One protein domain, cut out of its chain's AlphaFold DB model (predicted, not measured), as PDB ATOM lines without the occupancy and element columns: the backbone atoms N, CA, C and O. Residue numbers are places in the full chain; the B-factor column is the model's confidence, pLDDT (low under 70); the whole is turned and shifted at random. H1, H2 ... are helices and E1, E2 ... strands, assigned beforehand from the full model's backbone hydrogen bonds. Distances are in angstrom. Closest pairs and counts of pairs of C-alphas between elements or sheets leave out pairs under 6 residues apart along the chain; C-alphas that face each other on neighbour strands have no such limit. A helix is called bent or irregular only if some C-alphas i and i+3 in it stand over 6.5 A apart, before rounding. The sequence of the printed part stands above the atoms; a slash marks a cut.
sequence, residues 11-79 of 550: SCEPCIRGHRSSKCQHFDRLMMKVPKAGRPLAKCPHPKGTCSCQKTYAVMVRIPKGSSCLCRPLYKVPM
ATOM      1  N   SER A  11      30.209  -5.620 -18.380       91.62
ATOM      2  CA  SER A  11      30.336  -7.086 -18.304       91.62
ATOM      3  C   SER A  11      29.077  -7.755 -17.769       91.62
ATOM      4  O   SER A  11      28.420  -7.214 -16.890       91.62
ATOM      5  N   CYS A  12      28.768  -8.959 -18.257       92.38
ATOM      6  CA  CYS A  12      27.669  -9.756 -17.719       92.38
ATOM      7  C   CYS A  12      27.916 -10.112 -16.240       92.38
ATOM      8  O   CYS A  12      29.064 -10.259 -15.813       92.38
ATOM      9  N   GLU A  13      26.858 -10.279 -15.454       89.00
ATOM     10  CA  GLU A  13      26.968 -10.523 -14.007       89.00
ATOM     11  C   GLU A  13      27.709 -11.849 -13.656       89.00
ATOM     12  O   GLU A  13      28.668 -11.805 -12.873       89.00
ATOM     13  N   PRO A  14      27.478 -12.982 -14.356       90.50
ATOM     14  CA  PRO A  14      28.351 -14.162 -14.270       90.50
ATOM     15  C   PRO A  14      29.802 -13.917 -14.725       90.50
ATOM     16  O   PRO A  14      30.733 -14.560 -14.242       90.50
ATOM     17  N   CYS A  15      30.025 -12.978 -15.650       91.94
ATOM     18  CA  CYS A  15      31.342 -12.670 -16.208       91.94
ATOM     19  C   CYS A  15      32.212 -11.902 -15.207       91.94
ATOM     20  O   CYS A  15      33.407 -12.183 -15.096       91.94
ATOM     21  N   ILE A  16      31.630 -10.937 -14.485       87.94
ATOM     22  CA  ILE A  16      32.344 -10.167 -13.460       87.94
ATOM     23  C   ILE A  16      32.587 -11.011 -12.198       87.94
ATOM     24  O   ILE A  16      33.709 -11.000 -11.696       87.94
ATOM     25  N   ARG A  17      31.616 -11.836 -11.770       87.88
ATOM     26  CA  ARG A  17      31.798 -12.824 -10.683       87.88
ATOM     27  C   ARG A  17      32.841 -13.890 -11.023       87.88
ATOM     28  O   ARG A  17      33.688 -14.208 -10.201       87.88
ATOM     29  N   GLY A  18      32.815 -14.418 -12.246       89.94
ATOM     30  CA  GLY A  18      33.730 -15.467 -12.706       89.94
ATOM     31  C   GLY A  18      35.124 -14.990 -13.135       89.94
ATOM     32  O   GLY A  18      35.808 -15.744 -13.825       89.94
ATOM     33  N   HIS A  19      35.524 -13.752 -12.808       85.69
ATOM     34  CA  HIS A  19      36.800 -13.121 -13.203       85.69
ATOM     35  C   HIS A  19      37.080 -13.099 -14.727       85.69
ATOM     36  O   HIS A  19      38.225 -12.991 -15.167       85.69
ATOM     37  N   ARG A  20      36.031 -13.168 -15.560       89.12
ATOM     38  CA  ARG A  20      36.093 -13.235 -17.039       89.12
ATOM     39  C   ARG A  20      35.627 -11.943 -17.729       89.12
ATOM     40  O   ARG A  20      35.514 -11.906 -18.953       89.12
ATOM     41  N   SER A  21      35.394 -10.873 -16.966       88.38
ATOM     42  CA  SER A  21      34.925  -9.554 -17.429       88.38
ATOM     43  C   SER A  21      35.712  -8.999 -18.623       88.38
ATOM     44  O   SER A  21      35.121  -8.608 -19.629       88.38
ATOM     45  N   SER A  22      37.046  -9.065 -18.587       86.31
ATOM     46  CA  SER A  22      37.934  -8.604 -19.672       86.31
ATOM     47  C   SER A  22      37.619  -9.224 -21.045       86.31
ATOM     48  O   SER A  22      37.700  -8.545 -22.076       86.31
ATOM     49  N   LYS A  23      37.168 -10.483 -21.063       88.00
ATOM     50  CA  LYS A  23      36.755 -11.224 -22.265       88.00
ATOM     51  C   LYS A  23      35.231 -11.380 -22.383       88.00
ATOM     52  O   LYS A  23      34.769 -12.147 -23.216       88.00
ATOM     53  N   CYS A  24      34.437 -10.628 -21.612       88.94
ATOM     54  CA  CYS A  24      32.979 -10.655 -21.720       88.94
ATOM     55  C   CYS A  24      32.520 -10.277 -23.137       88.94
ATOM     56  O   CYS A  24      32.869  -9.201 -23.643       88.94
ATOM     57  N   GLN A  25      31.730 -11.174 -23.732       86.69
ATOM     58  CA  GLN A  25      31.166 -11.098 -25.084       86.69
ATOM     59  C   GLN A  25      29.698 -11.582 -25.135       86.69
ATOM     60  O   GLN A  25      29.178 -11.821 -26.218       86.69
ATOM     61  N   HIS A  26      29.029 -11.718 -23.984       87.00
ATOM     62  CA  HIS A  26      27.593 -12.008 -23.902       87.00
ATOM     63  C   HIS A  26      26.832 -10.677 -23.883       87.00
ATOM     64  O   HIS A  26      26.929  -9.946 -22.895       87.00
ATOM     65  N   PHE A  27      26.142 -10.354 -24.975       79.88
ATOM     66  CA  PHE A  27      25.384  -9.099 -25.142       79.88
ATOM     67  C   PHE A  27      23.893  -9.307 -24.852       79.88
ATOM     68  O   PHE A  27      23.216  -8.420 -24.348       79.88
ATOM     69  N   ASP A  28      23.447 -10.543 -25.048       84.44
ATOM     70  CA  ASP A  28      22.110 -11.104 -24.820       84.44
ATOM     71  C   ASP A  28      21.851 -11.375 -23.319       84.44
ATOM     72  O   ASP A  28      20.954 -12.119 -22.933       84.44
ATOM     73  N   ARG A  29      22.695 -10.810 -22.445       87.75
ATOM     74  CA  ARG A  29      22.621 -10.913 -20.985       87.75
ATOM     75  C   ARG A  29      22.757  -9.525 -20.387       87.75
ATOM     76  O   ARG A  29      23.584  -8.738 -20.842       87.75
ATOM     77  N   LEU A  30      22.018  -9.272 -19.308       87.50
ATOM     78  CA  LEU A  30      22.088  -8.021 -18.558       87.50
ATOM     79  C   LEU A  30      23.545  -7.702 -18.173       87.50
ATOM     80  O   LEU A  30      24.221  -8.485 -17.493       87.50
ATOM     81  N   MET A  31      24.042  -6.560 -18.643       88.00
ATOM     82  CA  MET A  31      25.416  -6.123 -18.424       88.00
ATOM     83  C   MET A  31      25.465  -5.135 -17.260       88.00
ATOM     84  O   MET A  31      24.687  -4.189 -17.197       88.00
ATOM     85  N   MET A  32      26.413  -5.335 -16.353       89.25
ATOM     86  CA  MET A  32      26.732  -4.414 -15.267       89.25
ATOM     87  C   MET A  32      27.887  -3.499 -15.689       89.25
ATOM     88  O   MET A  32      28.852  -3.955 -16.322       89.25
ATOM     89  N   LYS A  33      27.823  -2.223 -15.300       88.56
ATOM     90  CA  LYS A  33      28.953  -1.293 -15.414       88.56
ATOM     91  C   LYS A  33      30.074  -1.767 -14.485       88.56
ATOM     92  O   LYS A  33      29.896  -1.820 -13.271       88.56
ATOM     93  N   VAL A  34      31.223  -2.137 -15.046       88.19
ATOM     94  CA  VAL A  34      32.384  -2.589 -14.271       88.19
ATOM     95  C   VAL A  34      32.925  -1.381 -13.494       88.19
ATOM     96  O   VAL A  34      33.326  -0.398 -14.129       88.19
ATOM     97  N   PRO A  35      32.950  -1.410 -12.148       82.50
ATOM     98  CA  PRO A  35      33.468  -0.296 -11.364       82.50
ATOM     99  C   PRO A  35      34.959  -0.082 -11.654       82.50
ATOM    100  O   PRO A  35      35.697  -1.023 -11.965       82.50
ATOM    101  N   LYS A  36      35.421   1.171 -11.545       79.50
ATOM    102  CA  LYS A  36      36.855   1.488 -11.629       79.50
ATOM    103  C   LYS A  36      37.611   0.751 -10.514       79.50
ATOM    104  O   LYS A  36      37.068   0.536  -9.435       79.50
ATOM    105  N   ALA A  37      38.854   0.357 -10.793       69.69
ATOM    106  CA  ALA A  37      39.648  -0.464  -9.885       69.69
ATOM    107  C   ALA A  37      39.830   0.215  -8.515       69.69
ATOM    108  O   ALA A  37      40.374   1.312  -8.416       69.69
ATOM    109  N   GLY A  38      39.358  -0.463  -7.473       67.12
ATOM    110  CA  GLY A  38      39.316   0.011  -6.095       67.12
ATOM    111  C   GLY A  38      38.321  -0.835  -5.301       67.12
ATOM    112  O   GLY A  38      37.427  -1.454  -5.881       67.12
ATOM    113  N   ARG A  39      38.468  -0.899  -3.975       55.28
ATOM    114  CA  ARG A  39      37.472  -1.566  -3.125       55.28
ATOM    115  C   ARG A  39      36.262  -0.631  -2.990       55.28
ATOM    116  O   ARG A  39      36.448   0.453  -2.439       55.28
ATOM    117  N   PRO A  40      35.050  -0.997  -3.452       60.84
ATOM    118  CA  PRO A  40      33.875  -0.172  -3.198       60.84
ATOM    119  C   PRO A  40      33.655  -0.088  -1.683       60.84
ATOM    120  O   PRO A  40      33.659  -1.110  -0.990       60.84
ATOM    121  N   LEU A  41      33.503   1.128  -1.158       60.19
ATOM    122  CA  LEU A  41      33.141   1.316   0.242       60.19
ATOM    123  C   LEU A  41      31.692   0.854   0.424       60.19
ATOM    124  O   LEU A  41      30.823   1.225  -0.362       60.19
ATOM    125  N   ALA A  42      31.429   0.074   1.477       62.12
ATOM    126  CA  ALA A  42      30.098  -0.476   1.757       62.12
ATOM    127  C   ALA A  42      29.023   0.606   1.980       62.12
ATOM    128  O   ALA A  42      27.841   0.339   1.795       62.12
ATOM    129  N   LYS A  43      29.433   1.829   2.346       65.94
ATOM    130  CA  LYS A  43      28.625   3.051   2.255       65.94
ATOM    131  C   LYS A  43      29.487   4.140   1.614       65.94
ATOM    132  O   LYS A  43      30.647   4.311   1.989       65.94
ATOM    133  N   CYS A  44      28.949   4.836   0.615       67.38
ATOM    134  CA  CYS A  44      29.655   5.920  -0.067       67.38
ATOM    135  C   CYS A  44      29.605   7.226   0.746       67.38
ATOM    136  O   CYS A  44      28.541   7.552   1.266       67.38
ATOM    137  N   PRO A  45      30.699   8.010   0.800       69.00
ATOM    138  CA  PRO A  45      30.700   9.345   1.407       69.00
ATOM    139  C   PRO A  45      30.084  10.430   0.499       69.00
ATOM    140  O   PRO A  45      29.990  11.586   0.896       69.00
ATOM    141  N   HIS A  46      29.684  10.076  -0.725       63.09
ATOM    142  CA  HIS A  46      29.020  10.948  -1.699       63.09
ATOM    143  C   HIS A  46      27.496  10.707  -1.695       63.09
ATOM    144  O   HIS A  46      27.075   9.573  -1.444       63.09
ATOM    145  N   PRO A  47      26.665  11.722  -2.005       64.94
ATOM    146  CA  PRO A  47      25.211  11.573  -2.030       64.94
ATOM    147  C   PRO A  47      24.740  10.534  -3.063       64.94
ATOM    148  O   PRO A  47      25.401  10.265  -4.071       64.94
ATOM    149  N   LYS A  48      23.574   9.926  -2.795       64.44
ATOM    150  CA  LYS A  48      22.965   8.907  -3.667       64.44
ATOM    151  C   LYS A  48      22.819   9.448  -5.099       64.44
ATOM    152  O   LYS A  48      22.451  10.602  -5.294       64.44
ATOM    153  N   GLY A  49      23.126   8.614  -6.094       60.66
ATOM    154  CA  GLY A  49      23.032   8.951  -7.521       60.66
ATOM    155  C   GLY A  49      24.229   9.699  -8.130       60.66
ATOM    156  O   GLY A  49      24.413   9.620  -9.341       60.66
ATOM    157  N   THR A  50      25.095  10.365  -7.350       60.84
ATOM    158  CA  THR A  50      26.225  11.139  -7.924       60.84
ATOM    159  C   THR A  50      27.531  10.353  -8.077       60.84
ATOM    160  O   THR A  50      28.506  10.883  -8.609       60.84
ATOM    161  N   CYS A  51      27.596   9.106  -7.603       66.75
ATOM    162  CA  CYS A  51      28.834   8.328  -7.537       66.75
ATOM    163  C   CYS A  51      28.784   7.014  -8.324       66.75
ATOM    164  O   CYS A  51      27.784   6.298  -8.335       66.75
ATOM    165  N   SER A  52      29.919   6.637  -8.922       64.31
ATOM    166  CA  SER A  52      30.077   5.429  -9.751       64.31
ATOM    167  C   SER A  52      30.129   4.111  -8.956       64.31
ATOM    168  O   SER A  52      30.814   3.173  -9.365       64.31
ATOM    169  N   CYS A  53      29.483   4.063  -7.792       68.00
ATOM    170  CA  CYS A  53      29.452   2.911  -6.890       68.00
ATOM    171  C   CYS A  53      28.072   2.241  -6.828       68.00
ATOM    172  O   CYS A  53      27.988   1.097  -6.389       68.00
ATOM    173  N   GLN A  54      27.015   2.910  -7.302       72.19
ATOM    174  CA  GLN A  54      25.721   2.272  -7.542       72.19
ATOM    175  C   GLN A  54      25.856   1.245  -8.676       72.19
ATOM    176  O   GLN A  54      26.508   1.507  -9.692       72.19
ATOM    177  N   LYS A  55      25.217   0.080  -8.533       78.69
ATOM    178  CA  LYS A  55      25.141  -0.914  -9.613       78.69
ATOM    179  C   LYS A  55      24.230  -0.383 -10.722       78.69
ATOM    180  O   LYS A  55      23.011  -0.359 -10.570       78.69
ATOM    181  N   THR A  56      24.820   0.034 -11.840       83.81
ATOM    182  CA  THR A  56      24.076   0.321 -13.073       83.81
ATOM    183  C   THR A  56      24.020  -0.934 -13.933       83.81
ATOM    184  O   THR A  56      25.068  -1.498 -14.271       83.81
ATOM    185  N   TYR A  57      22.810  -1.333 -14.317       85.81
ATOM    186  CA  TYR A  57      22.567  -2.427 -15.253       85.81
ATOM    187  C   TYR A  57      22.054  -1.886 -16.590       85.81
ATOM    188  O   TYR A  57      21.343  -0.881 -16.622       85.81
ATOM    189  N   ALA A  58      22.411  -2.548 -17.691       84.75
ATOM    190  CA  ALA A  58      21.908  -2.227 -19.020       84.75
ATOM    191  C   ALA A  58      21.913  -3.429 -19.975       84.75
ATOM    192  O   ALA A  58      22.750  -4.328 -19.873       84.75
ATOM    193  N   VAL A  59      21.008  -3.399 -20.954       85.50
ATOM    194  CA  VAL A  59      21.088  -4.227 -22.168       85.50
ATOM    195  C   VAL A  59      21.911  -3.456 -23.201       85.50
ATOM    196  O   VAL A  59      21.604  -2.298 -23.483       85.50
ATOM    197  N   MET A  60      22.968  -4.069 -23.740       81.94
ATOM    198  CA  MET A  60      23.974  -3.385 -24.564       81.94
ATOM    199  C   MET A  60      23.913  -3.849 -26.021       81.94
ATOM    200  O   MET A  60      24.296  -4.977 -26.328       81.94
ATOM    201  N   VAL A  61      23.518  -2.964 -26.940       82.25
ATOM    202  CA  VAL A  61      23.562  -3.242 -28.386       82.25
ATOM    203  C   VAL A  61      24.893  -2.780 -28.972       82.25
ATOM    204  O   VAL A  61      25.339  -1.659 -28.726       82.25
ATOM    205  N   ARG A  62      25.531  -3.643 -29.776       78.75
ATOM    206  CA  ARG A  62      26.712  -3.284 -30.573       78.75
ATOM    207  C   ARG A  62      26.297  -2.341 -31.705       78.75
ATOM    208  O   ARG A  62      25.501  -2.733 -32.551       78.75
ATOM    209  N   ILE A  63      26.899  -1.158 -31.777       79.75
ATOM    210  CA  ILE A  63      26.820  -0.279 -32.945       79.75
ATOM    211  C   ILE A  63      28.140  -0.424 -33.725       79.75
ATOM    212  O   ILE A  63      29.203  -0.104 -33.179       79.75
ATOM    213  N   PRO A  64      28.124  -0.909 -34.981       66.25
ATOM    214  CA  PRO A  64      29.328  -0.981 -35.803       66.25
ATOM    215  C   PRO A  64      29.763   0.433 -36.221       66.25
ATOM    216  O   PRO A  64      29.179   1.038 -37.115       66.25
ATOM    217  N   LYS A  65      30.798   0.973 -35.565       63.34
ATOM    218  CA  LYS A  65      31.411   2.272 -35.891       63.34
ATOM    219  C   LYS A  65      32.843   2.058 -36.387       63.34
ATOM    220  O   LYS A  65      33.823   2.293 -35.682       63.34
ATOM    221  N   GLY A  66      32.952   1.572 -37.625       67.88
ATOM    222  CA  GLY A  66      34.229   1.223 -38.249       67.88
ATOM    223  C   GLY A  66      34.881   0.000 -37.596       67.88
ATOM    224  O   GLY A  66      34.204  -0.968 -37.257       67.88
ATOM    225  N   SER A  67      36.200   0.045 -37.406       64.38
ATOM    226  CA  SER A  67      37.005  -1.070 -36.879       64.38
ATOM    227  C   SER A  67      36.840  -1.342 -35.377       64.38
ATOM    228  O   SER A  67      37.357  -2.345 -34.884       64.38
ATOM    229  N   SER A  68      36.121  -0.491 -34.635       61.62
ATOM    230  CA  SER A  68      35.839  -0.694 -33.209       61.62
ATOM    231  C   SER A  68      34.335  -0.745 -32.932       61.62
ATOM    232  O   SER A  68      33.561   0.098 -33.384       61.62
ATOM    233  N   CYS A  69      33.900  -1.754 -32.176       64.31
ATOM    234  CA  CYS A  69      32.510  -1.871 -31.748       64.31
ATOM    235  C   CYS A  69      32.272  -1.059 -30.468       64.31
ATOM    236  O   CYS A  69      32.697  -1.437 -29.374       64.31
ATOM    237  N   LEU A  70      31.552   0.054 -30.606       74.06
ATOM    238  CA  LEU A  70      30.997   0.799 -29.477       74.06
ATOM    239  C   LEU A  70      29.622   0.226 -29.134       74.06
ATOM    240  O   LEU A  70      28.890  -0.210 -30.023       74.06
ATOM    241  N   CYS A  71      29.276   0.171 -27.852       80.56
ATOM    242  CA  CYS A  71      28.062  -0.505 -27.400       80.56
ATOM    243  C   CYS A  71      27.160   0.474 -26.651       80.56
ATOM    244  O   CYS A  71      27.564   1.025 -25.630       80.56
ATOM    245  N   ARG A  72      25.938   0.697 -27.147       78.62
ATOM    246  CA  ARG A  72      24.986   1.616 -26.513       78.62
ATOM    247  C   ARG A  72      24.108   0.848 -25.517       78.62
ATOM    248  O   ARG A  72      23.524  -0.166 -25.909       78.62
ATOM    249  N   PRO A  73      23.975   1.309 -24.262       74.31
ATOM    250  CA  PRO A  73      22.936   0.821 -23.363       74.31
ATOM    251  C   PRO A  73      21.569   1.266 -23.893       74.31
ATOM    252  O   PRO A  73      21.319   2.469 -23.962       74.31
ATOM    253  N   LEU A  74      20.694   0.325 -24.267       66.69
ATOM    254  CA  LEU A  74      19.327   0.644 -24.709       66.69
ATOM    255  C   LEU A  74      18.481   1.195 -23.557       66.69
ATOM    256  O   LEU A  74      17.798   2.200 -23.703       66.69
ATOM    257  N   TYR A  75      18.583   0.547 -22.397       71.19
ATOM    258  CA  TYR A  75      17.926   0.942 -21.158       71.19
ATOM    259  C   TYR A  75      18.956   0.876 -20.031       71.19
ATOM    260  O   TYR A  75      19.639  -0.139 -19.888       71.19
ATOM    261  N   LYS A  76      19.091   1.957 -19.253       67.62
ATOM    262  CA  LYS A  76      19.907   2.010 -18.028       67.62
ATOM    263  C   LYS A  76      18.955   1.868 -16.835       67.62
ATOM    264  O   LYS A  76      18.146   2.762 -16.615       67.62
ATOM    265  N   VAL A  77      19.060   0.783 -16.068       68.81
ATOM    266  CA  VAL A  77      18.281   0.575 -14.834       68.81
ATOM    267  C   VAL A  77      19.176   0.881 -13.625       68.81
ATOM    268  O   VAL A  77      20.182   0.185 -13.424       68.81
ATOM    269  N   PRO A  78      18.866   1.917 -12.821       63.91
ATOM    270  CA  PRO A  78      19.481   2.116 -11.515       63.91
ATOM    271  C   PRO A  78      18.927   1.073 -10.540       63.91
ATOM    272  O   PRO A  78      17.716   0.975 -10.372       63.91
ATOM    273  N   MET A  79      19.791   0.301  -9.878       58.88
ATOM    274  CA  MET A  79      19.345  -0.540  -8.765       58.88
ATOM    275  C   MET A  79      19.208   0.320  -7.502       58.88
ATOM    276  O   MET A  79      20.156   1.021  -7.140       58.88
TER     277      MET A  79
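AT A GLANCE: This is residues 11 to 79 of the 550 residues of the protein "Copper-fist domain-containing protein" of Penicillium antarcticum (UniProt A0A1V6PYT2). A long, bent hairpin of two strands, E2 and E3, makes the length at one end, and the wide loop of residues 34 to 55 makes the other. The short strand E1 pairs beside the first residues of E2, with the small helix H1 next to it. The printed part has 69 residues, with one named helix and three named strands in the order H1, E1, E2, E3; the sheet E1 - E2 - E3 is antiparallel. The class is mostly strand, though under half of the residues are in named elements. The whole is elongated, 40 by 24 by 20 A, and only just loose, close to compact, with a radius of gyration of the C-alphas of 13.4 A.

IN THESE COORDINATES: H1 is residues 13 to 17, beginning at C-alpha 13 (26.968, -10.523, -14.007). E1 is residues 31 to 33. E2, residues 56 to 65, is 24.0 A long and bends by 64 degrees at residue 59. E3, residues 68 to 78, is 27.3 A long, bends by 63 degrees at residue 75 and ends at C-alpha 78 (19.481, 2.116, -11.515).

HOW THE PARTS SIT: Residues 11 to 12 pair antiparallel with residues 31 to 32 of E1. H1 only grazes the sheet, with its residues 13 to 16; the closest C-alphas of H1 and E1, Glu 13 and Met 32, are 6.2 A apart. In H1 every O i to N i+4 pair is within hydrogen-bond range. The strands form a meander, each the antiparallel neighbour of the one before. In the hairpin E1 and E2, N 31 and O 58 are within hydrogen-bond range at 2.9 A. In the hairpin E2 and E3, N 63 and O 70 are at 2.8 A and N 77 and O 57 at 2.9 A.

THE WHOLE: The farthest C-alphas, of Lys 43 and Gly 66, are 40.9 A apart. The printed part has no cut. The links H1 to E1 and E1 to E2 are long. Mean pLDDT of the printed part is 76.4; residues 37 to 53, 64 to 69, 74 and 76 to 79 are under 70.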